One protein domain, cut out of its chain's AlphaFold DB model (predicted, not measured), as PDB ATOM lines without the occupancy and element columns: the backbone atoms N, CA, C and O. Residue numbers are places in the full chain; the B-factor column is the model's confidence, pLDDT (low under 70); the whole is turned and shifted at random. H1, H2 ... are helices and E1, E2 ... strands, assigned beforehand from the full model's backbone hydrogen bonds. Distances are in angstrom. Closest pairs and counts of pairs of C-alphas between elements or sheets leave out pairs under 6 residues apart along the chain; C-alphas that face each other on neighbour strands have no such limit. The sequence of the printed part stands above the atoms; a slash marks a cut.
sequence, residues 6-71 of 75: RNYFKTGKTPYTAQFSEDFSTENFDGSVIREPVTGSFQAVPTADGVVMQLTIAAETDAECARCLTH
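AT A GLANCE: This is residues 6 to 71 of the 75 residues of the protein "Metal-binding, possibly nucleic acid-binding protein" of human gut metagenome (UniProt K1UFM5). A long, narrow three-stranded antiparallel sheet, E1 E2 E3, has the short helix H1 at one end; beyond its other end lie the loop of residues 23 to 37 and a tail whose residues 65 to 71, with H2, stick out. The 66 printed residues hold two named helices and three strands, ordered H1 E1 E2 E3 H2, class mixed. The whole is extended, radius of gyration of the C-alphas 17.9 A, a rod spanning 56 by 22 by 16 A.

HOW THE PARTS SIT: Start at H1, residues 6 to 11, which only grazes the sheet with residues 8 to 9; its O i to N i+4 pairs are within hydrogen-bond range. E1, residues 16 to 22, and E2, residues 38 to 47, form a hairpin; find N 18 and O 42, 2.9 A. E2 and E3, residues 50 to 58, form another; find N 43 and O 54, 2.8 A. The three make a meander, each strand the antiparallel neighbour of the one before. H2, residues 66 to 69, is too short for such O to N pairs and is not on the sheet.

IN THESE COORDINATES: Find C-alpha 6 at (196.291, 156.610, 219.801), where H1 begins. E1 runs 19.7 A, E2 29.0 A and E3 26.7 A. H2 ends at C-alpha 69, (166.391, 187.370, 205.347).

THE WHOLE: The C-alphas of Thr 11 and His 71, the two farthest apart, are 57.0 A apart. The printed part has no cut; E1 to E2 is a long link. Residues 69 to 71 have pLDDT under 70.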
ATOM      1  N   ARG A   6     195.599 157.307 218.710       87.56
ATOM      2  CA  ARG A   6     196.291 156.610 219.801       87.56
ATOM      3  C   ARG A   6     197.345 155.669 219.242       87.56
ATOM      4  O   ARG A   6     198.456 155.620 219.769       87.56
ATOM      5  N   ASN A   7     196.997 154.910 218.209       86.75
ATOM      6  CA  ASN A   7     197.954 154.037 217.550       86.75
ATOM      7  C   ASN A   7     199.052 154.850 216.847       86.75
ATOM      8  O   ASN A   7     200.231 154.500 216.938       86.75
ATOM      9  N   TYR A   8     198.678 155.972 216.225       87.25
ATOM     10  CA  TYR A   8     199.622 156.849 215.546       87.25
ATOM     11  C   TYR A   8     200.658 157.453 216.502       87.25
ATOM     12  O   TYR A   8     201.846 157.368 216.224       87.25
ATOM     13  N   PHE A   9     200.273 157.940 217.685       84.75
ATOM     14  CA  PHE A   9     201.262 158.423 218.662       84.75
ATOM     15  C   PHE A   9     202.209 157.334 219.188       84.75
ATOM     16  O   PHE A   9     203.335 157.632 219.575       84.75
ATOM     17  N   LYS A  10     201.776 156.068 219.214       84.00
ATOM     18  CA  LYS A  10     202.605 154.949 219.697       84.00
ATOM     19  C   LYS A  10     203.595 154.432 218.655       84.00
ATOM     20  O   LYS A  10     204.653 153.931 219.023       84.00
ATOM     21  N   THR A  11     203.223 154.471 217.377       80.56
ATOM     22  CA  THR A  11     203.920 153.726 216.311       80.56
ATOM     23  C   THR A  11     204.199 154.546 215.052       80.56
ATOM     24  O   THR A  11     205.039 154.158 214.239       80.56
ATOM     25  N   GLY A  12     203.524 155.684 214.892       73.38
ATOM     26  CA  GLY A  12     203.559 156.551 213.722       73.38
ATOM     27  C   GLY A  12     204.876 157.301 213.614       73.38
ATOM     28  O   GLY A  12     205.019 158.417 214.101       73.38
ATOM     29  N   LYS A  13     205.847 156.673 212.954       78.69
ATOM     30  CA  LYS A  13     207.121 157.301 212.569       78.69
ATOM     31  C   LYS A  13     207.078 157.903 211.167       78.69
ATOM     32  O   LYS A  13     207.968 158.659 210.797       78.69
ATOM     33  N   THR A  14     206.060 157.555 210.387       88.50
ATOM     34  CA  THR A  14     205.866 158.035 209.021       88.50
ATOM     35  C   THR A  14     204.705 159.019 208.973       88.50
ATOM     36  O   THR A  14     203.701 158.799 209.662       88.50
ATOM     37  N   PRO A  15     204.792 160.075 208.148       92.94
ATOM     38  CA  PRO A  15     203.643 160.915 207.852       92.94
ATOM     39  C   PRO A  15     202.435 160.075 207.426       92.94
ATOM     40  O   PRO A  15     202.575 159.111 206.672       92.94
ATOM     41  N   TYR A  16     201.262 160.423 207.942       92.06
ATOM     42  CA  TYR A  16     199.989 159.858 207.514       92.06
ATOM     43  C   TYR A  16     199.216 160.916 206.744       92.06
ATOM     44  O   TYR A  16     199.011 162.013 207.255       92.06
ATOM     45  N   THR A  17     198.745 160.553 205.555       93.25
ATOM     46  CA  THR A  17     197.883 161.398 204.734       93.25
ATOM     47  C   THR A  17     196.674 160.595 204.303       93.25
ATOM     48  O   THR A  17     196.805 159.443 203.892       93.25
ATOM     49  N   ALA A  18     195.503 161.215 204.366       94.50
ATOM     50  CA  ALA A  18     194.288 160.642 203.820       94.50
ATOM     51  C   ALA A  18     193.399 161.731 203.228       94.50
ATOM     52  O   ALA A  18     193.203 162.788 203.827       94.50
ATOM     53  N   GLN A  19     192.857 161.447 202.049       95.56
ATOM     54  CA  GLN A  19     191.856 162.257 201.376       95.56
ATOM     55  C   GLN A  19     190.478 161.642 201.592       95.56
ATOM     56  O   GLN A  19     190.341 160.423 201.726       95.56
ATOM     57  N   PHE A  20     189.457 162.484 201.632       94.19
ATOM     58  CA  PHE A  20     188.070 162.053 201.708       94.19
ATOM     59  C   PHE A  20     187.174 162.986 200.897       94.19
ATOM     60  O   PHE A  20     187.530 164.134 200.627       94.19
ATOM     61  N   SER A  21     186.022 162.452 200.511       96.12
ATOM     62  CA  SER A  21     184.940 163.163 199.845       96.12
ATOM     63  C   SER A  21     183.648 162.649 200.452       96.12
ATOM     64  O   SER A  21     183.458 161.435 200.496       96.12
ATOM     65  N   GLU A  22     182.796 163.544 200.930       94.62
ATOM     66  CA  GLU A  22     181.522 163.190 201.558       94.62
ATOM     67  C   GLU A  22     180.407 164.035 200.940       94.62
ATOM     68  O   GLU A  22     180.575 165.236 200.711       94.62
ATOM     69  N   ASP A  23     179.289 163.387 200.629       94.25
ATOM     70  CA  ASP A  23     178.118 164.029 200.041       94.25
ATOM     71  C   ASP A  23     177.167 164.491 201.149       94.25
ATOM     72  O   ASP A  23     176.622 163.678 201.895       94.25
ATOM     73  N   PHE A  24     176.978 165.807 201.232       92.88
ATOM     74  CA  PHE A  24     176.095 166.470 202.191       92.88
ATOM     75  C   PHE A  24     174.851 167.073 201.523       92.88
ATOM     76  O   PHE A  24     174.107 167.811 202.163       92.88
ATOM     77  N   SER A  25     174.585 166.748 200.253       89.12
ATOM     78  CA  SER A  25     173.486 167.328 199.465       89.12
ATOM     79  C   SER A  25     172.088 167.056 200.029       89.12
ATOM     80  O   SER A  25     171.131 167.745 199.676       89.12
ATOM     81  N   THR A  26     171.960 166.065 200.916       89.56
ATOM     82  CA  THR A  26     170.701 165.708 201.587       89.56
ATOM     83  C   THR A  26     170.578 166.274 203.003       89.56
ATOM     84  O   THR A  26     169.529 166.124 203.632       89.56
ATOM     85  N   GLU A  27     171.621 166.932 203.510       89.19
ATOM     86  CA  GLU A  27     171.623 167.545 204.835       89.19
ATOM     87  C   GLU A  27     171.135 168.999 204.782       89.19
ATOM     88  O   GLU A  27     171.343 169.724 203.807       89.19
ATOM     89  N   ASN A  28     170.461 169.430 205.850       81.62
ATOM     90  CA  ASN A  28     169.996 170.805 206.008       81.62
ATOM     91  C   ASN A  28     170.902 171.539 207.002       81.62
ATOM     92  O   ASN A  28     170.960 171.154 208.170       81.62
ATOM     93  N   PHE A  29     171.558 172.609 206.551       86.31
ATOM     94  CA  PHE A  29     172.419 173.457 207.376       86.31
ATOM     95  C   PHE A  29     171.760 174.819 207.622       86.31
ATOM     96  O   PHE A  29     172.249 175.848 207.156       86.31
ATOM     97  N   ASP A  30     170.618 174.817 208.316       85.25
ATOM     98  CA  ASP A  30     169.872 176.023 208.714       85.25
ATOM     99  C   ASP A  30     169.627 177.010 207.554       85.25
ATOM    100  O   ASP A  30     169.844 178.216 207.667       85.25
ATOM    101  N   GLY A  31     169.195 176.483 206.402       81.94
ATOM    102  CA  GLY A  31     168.940 177.277 205.191       81.94
ATOM    103  C   GLY A  31     170.156 177.473 204.280       81.94
ATOM    104  O   GLY A  31     170.026 178.069 203.212       81.94
ATOM    105  N   SER A  32     171.320 176.939 204.659       85.62
ATOM    106  CA  SER A  32     172.464 176.761 203.761       85.62
ATOM    107  C   SER A  32     172.469 175.348 203.180       85.62
ATOM    108  O   SER A  32     172.121 174.379 203.858       85.62
ATOM    109  N   VAL A  33     172.883 175.223 201.923       89.94
ATOM    110  CA  VAL A  33     172.973 173.942 201.216       89.94
ATOM    111  C   VAL A  33     174.383 173.763 200.680       89.94
ATOM    112  O   VAL A  33     174.964 174.684 200.105       89.94
ATOM    113  N   ILE A  34     174.921 172.558 200.841       92.50
ATOM    114  CA  ILE A  34     176.173 172.134 200.222       92.50
ATOM    115  C   ILE A  34     175.807 171.207 199.068       92.50
ATOM    116  O   ILE A  34     175.378 170.078 199.291       92.50
ATOM    117  N   ARG A  35     175.888 171.712 197.835       90.12
ATOM    118  CA  ARG A  35     175.429 170.974 196.644       90.12
ATOM    119  C   ARG A  35     176.470 170.000 196.117       90.12
ATOM    120  O   ARG A  35     176.119 168.905 195.694       90.12
ATOM    121  N   GLU A  36     177.729 170.413 196.146       93.69
ATOM    122  CA  GLU A  36     178.853 169.598 195.698       93.69
ATOM    123  C   GLU A  36     179.474 168.847 196.882       93.69
ATOM    124  O   GLU A  36     179.485 169.374 197.999       93.69
ATOM    125  N   PRO A  37     180.026 167.638 196.672       95.31
ATOM    126  CA  PRO A  37     180.677 166.892 197.738       95.31
ATOM    127  C   PRO A  37     181.768 167.707 198.439       95.31
ATOM    128  O   PRO A  37     182.635 168.314 197.807       95.31
ATOM    129  N   VAL A  38     181.768 167.660 199.768       95.62
ATOM    130  CA  VAL A  38     182.824 168.264 200.577       95.62
ATOM    131  C   VAL A  38     184.067 167.411 200.438       95.62
ATOM    132  O   VAL A  38     184.059 166.222 200.762       95.62
ATOM    133  N   THR A  39     185.159 168.028 200.002       97.06
ATOM    134  CA  THR A  39     186.452 167.352 199.899       97.06
ATOM    135  C   THR A  39     187.346 167.760 201.052       97.06
ATOM    136  O   THR A  39     187.300 168.886 201.552       97.06
ATOM    137  N   GLY A  40     188.192 166.841 201.497       96.12
ATOM    138  CA  GLY A  40     189.137 167.154 202.548       96.12
ATOM    139  C   GLY A  40     190.390 166.311 202.509       96.12
ATOM    140  O   GLY A  40     190.456 165.239 201.905       96.12
ATOM    141  N   SER A  41     191.412 166.824 203.182       96.44
ATOM    142  CA  SER A  41     192.651 166.112 203.437       96.44
ATOM    143  C   SER A  41     193.016 166.225 204.905       96.44
ATOM    144  O   SER A  41     192.941 167.293 205.510       96.44
ATOM    145  N   PHE A  42     193.423 165.101 205.473       95.81
ATOM    146  CA  PHE A  42     194.014 165.039 206.792       95.81
ATOM    147  C   PHE A  42     195.474 164.633 206.660       95.81
ATOM    148  O   PHE A  42     195.794 163.686 205.938       95.81
ATOM    149  N   GLN A  43     196.341 165.340 207.372       95.50
ATOM    150  CA  GLN A  43     197.757 165.038 207.480       95.50
ATOM    151  C   GLN A  43     198.154 164.983 208.948       95.50
ATOM    152  O   GLN A  43     197.781 165.851 209.731       95.50
ATOM    153  N   ALA A  44     198.948 163.981 209.303       94.56
ATOM    154  CA  ALA A  44     199.668 163.911 210.561       94.56
ATOM    155  C   ALA A  44     201.149 163.717 210.239       94.56
ATOM    156  O   ALA A  44     201.516 162.774 209.539       94.56
ATOM    157  N   VAL A  45     201.994 164.629 210.713       94.12
ATOM    158  CA  VAL A  45     203.434 164.636 210.449       94.12
ATOM    159  C   VAL A  45     204.170 164.573 211.785       94.12
ATOM    160  O   VAL A  45     204.014 165.485 212.602       94.12
ATOM    161  N   PRO A  46     204.962 163.518 212.045       91.25
ATOM    162  CA  PRO A  46     205.799 163.454 213.232       91.25
ATOM    163  C   PRO A  46     206.872 164.543 213.173       91.25
ATOM    164  O   PRO A  46     207.432 164.840 212.121       91.25
ATOM    165  N   THR A  47     207.171 165.120 214.324       90.50
ATOM    166  CA  THR A  47     208.173 166.168 214.534       90.50
ATOM    167  C   THR A  47     209.070 165.774 215.708       90.50
ATOM    168  O   THR A  47     208.811 164.769 216.372       90.50
ATOM    169  N   ALA A  48     210.116 166.555 215.983       89.56
ATOM    170  CA  ALA A  48     210.991 166.308 217.131       89.56
ATOM    171  C   ALA A  48     210.238 166.359 218.478       89.56
ATOM    172  O   ALA A  48     210.560 165.589 219.379       89.56
ATOM    173  N   ASP A  49     209.206 167.201 218.577       88.25
ATOM    174  CA  ASP A  49     208.491 167.485 219.829       88.25
ATOM    175  C   ASP A  49     207.106 166.817 219.915       88.25
ATOM    176  O   ASP A  49     206.373 167.005 220.886       88.25
ATOM    177  N   GLY A  50     206.712 166.039 218.903       87.94
ATOM    178  CA  GLY A  50     205.386 165.425 218.850       87.94
ATOM    179  C   GLY A  50     204.879 165.239 217.429       87.94
ATOM    180  O   GLY A  50     205.613 164.790 216.555       87.94
ATOM    181  N   VAL A  51     203.617 165.578 217.172       90.56
ATOM    182  CA  VAL A  51     202.986 165.442 215.850       90.56
ATOM    183  C   VAL A  51     202.257 166.736 215.510       90.56
ATOM    184  O   VAL A  51     201.460 167.220 216.311       90.56
ATOM    185  N   VAL A  52     202.479 167.255 214.304       93.25
ATOM    186  CA  VAL A  52     201.653 168.318 213.723       93.25
ATOM    187  C   VAL A  52     200.543 167.667 212.911       93.25
ATOM    188  O   VAL A  52     200.811 166.823 212.056       93.25
ATOM    189  N   MET A  53     199.295 168.042 213.189       93.81
ATOM    190  CA  MET A  53     198.126 167.555 212.459       93.81
ATOM    191  C   MET A  53     197.422 168.708 211.761       93.81
ATOM    192  O   MET A  53     197.197 169.755 212.366       93.81
ATOM    193  N   GLN A  54     197.049 168.498 210.504       96.38
ATOM    194  CA  GLN A  54     196.321 169.466 209.697       96.38
ATOM    195  C   GLN A  54     195.126 168.788 209.034       96.38
ATOM    196  O   GLN A  54     195.274 167.783 208.341       96.38
ATOM    197  N   LEU A  55     193.950 169.379 209.223       96.12
ATOM    198  CA  LEU A  55     192.736 169.054 208.492       96.12
ATOM    199  C   LEU A  55     192.418 170.228 207.570       96.12
ATOM    200  O   LEU A  55     192.267 171.354 208.032       96.12
ATOM    201  N   THR A  56     192.337 169.962 206.272       97.00
ATOM    202  CA  THR A  56     191.901 170.936 205.268       97.00
ATOM    203  C   THR A  56     190.588 170.448 204.691       97.00
ATOM    204  O   THR A  56     190.506 169.292 204.282       97.00
ATOM    205  N   ILE A  57     189.581 171.315 204.669       96.12
ATOM    206  CA  ILE A  57     188.252 171.028 204.129       96.12
ATOM    207  C   ILE A  57     187.941 172.100 203.092       96.12
ATOM    208  O   ILE A  57     188.161 173.284 203.347       96.12
ATOM    209  N   ALA A  58     187.442 171.678 201.939       96.50
ATOM    210  CA  ALA A  58     186.905 172.543 200.907       96.50
ATOM    211  C   ALA A  58     185.438 172.175 200.680       96.50
ATOM    212  O   ALA A  58     185.106 171.016 200.424       96.50
ATOM    213  N   ALA A  59     184.577 173.178 200.802       94.31
ATOM    214  CA  ALA A  59     183.145 173.071 200.603       94.31
ATOM    215  C   ALA A  59     182.654 174.350 199.929       94.31
ATOM    216  O   ALA A  59     183.121 175.442 200.262       94.31
ATOM    217  N   GLU A  60     181.699 174.206 199.020       92.88
ATOM    218  CA  GLU A  60     180.946 175.324 198.467       92.88
ATOM    219  C   GLU A  60     179.547 175.308 199.077       92.88
ATOM    220  O   GLU A  60     178.861 174.285 199.077       92.88
ATOM    221  N   THR A  61     179.152 176.441 199.650       89.50
ATOM    222  CA  THR A  61     177.867 176.603 200.330       89.50
ATOM    223  C   THR A  61     177.054 177.667 199.619       89.50
ATOM    224  O   THR A  61     177.514 178.803 199.479       89.50
ATOM    225  N   ASP A  62     175.825 177.325 199.269       86.94
ATOM    226  CA  ASP A  62     174.815 178.296 198.884       86.94
ATOM    227  C   ASP A  62     173.990 178.653 200.119       86.94
ATOM    228  O   ASP A  62     173.436 177.773 200.775       86.94
ATOM    229  N   ALA A  63     173.905 179.942 200.438       85.00
ATOM    230  CA  ALA A  63     173.123 180.447 201.559       85.00
ATOM    231  C   ALA A  63     172.349 181.698 201.141       85.00
ATOM    232  O   ALA A  63     172.813 182.484 200.307       85.00
ATOM    233  N   GLU A  64     171.174 181.906 201.735       81.88
ATOM    234  CA  GLU A  64     170.455 183.158 201.540       81.88
ATOM    235  C   GLU A  64     171.243 184.341 202.108       81.88
ATOM    236  O   GLU A  64     171.881 184.282 203.160       81.88
ATOM    237  N   CYS A  65     171.189 185.465 201.397       81.81
ATOM    238  CA  CYS A  65     171.832 186.684 201.855       81.81
ATOM    239  C   CYS A  65     171.158 187.181 203.141       81.81
ATOM    240  O   CYS A  65     169.947 187.399 203.168       81.81
ATOM    241  N   ALA A  66     171.952 187.473 204.176       70.88
ATOM    242  CA  ALA A  66     171.458 187.992 205.455       70.88
ATOM    243  C   ALA A  66     170.566 189.244 205.308       70.88
ATOM    244  O   ALA A  66     169.622 189.442 206.070       70.88
ATOM    245  N   ARG A  67     170.819 190.081 204.288       72.62
ATOM    246  CA  ARG A  67     169.963 191.240 203.974       72.62
ATOM    247  C   ARG A  67     168.598 190.839 203.415       72.62
ATOM    248  O   ARG A  67     167.619 191.511 203.717       72.62
ATOM    249  N   CYS A  68     168.525 189.770 202.625       73.19
ATOM    250  CA  CYS A  68     167.264 189.244 202.099       73.19
ATOM    251  C   CYS A  68     166.417 188.632 203.221       73.19
ATOM    252  O   CYS A  68     165.223 188.905 203.291       73.19
ATOM    253  N   LEU A  69     167.055 187.923 204.161       67.12
ATOM    254  CA  LEU A  69     166.391 187.370 205.347       67.12
ATOM    255  C   LEU A  69     165.777 188.456 206.249       67.12
ATOM    256  O   LEU A  69     164.729 188.241 206.844       67.12
ATOM    257  N   THR A  70     166.378 189.650 206.312       64.00
ATOM    258  CA  THR A  70     165.860 190.768 207.131       64.00
ATOM    259  C   THR A  70     164.581 191.397 206.544       64.00
ATOM    260  O   THR A  70     163.863 192.107 207.244       64.00
ATOM    261  N   HIS A  71     164.293 191.166 205.259       58.72
ATOM    262  CA  HIS A  71     163.163 191.768 204.539       58.72
ATOM    263  C   HIS A  71     162.048 190.777 204.177       58.72
ATOM    264  O   HIS A  71     161.079 191.184 203.535       58.72
TER     265      HIS A  71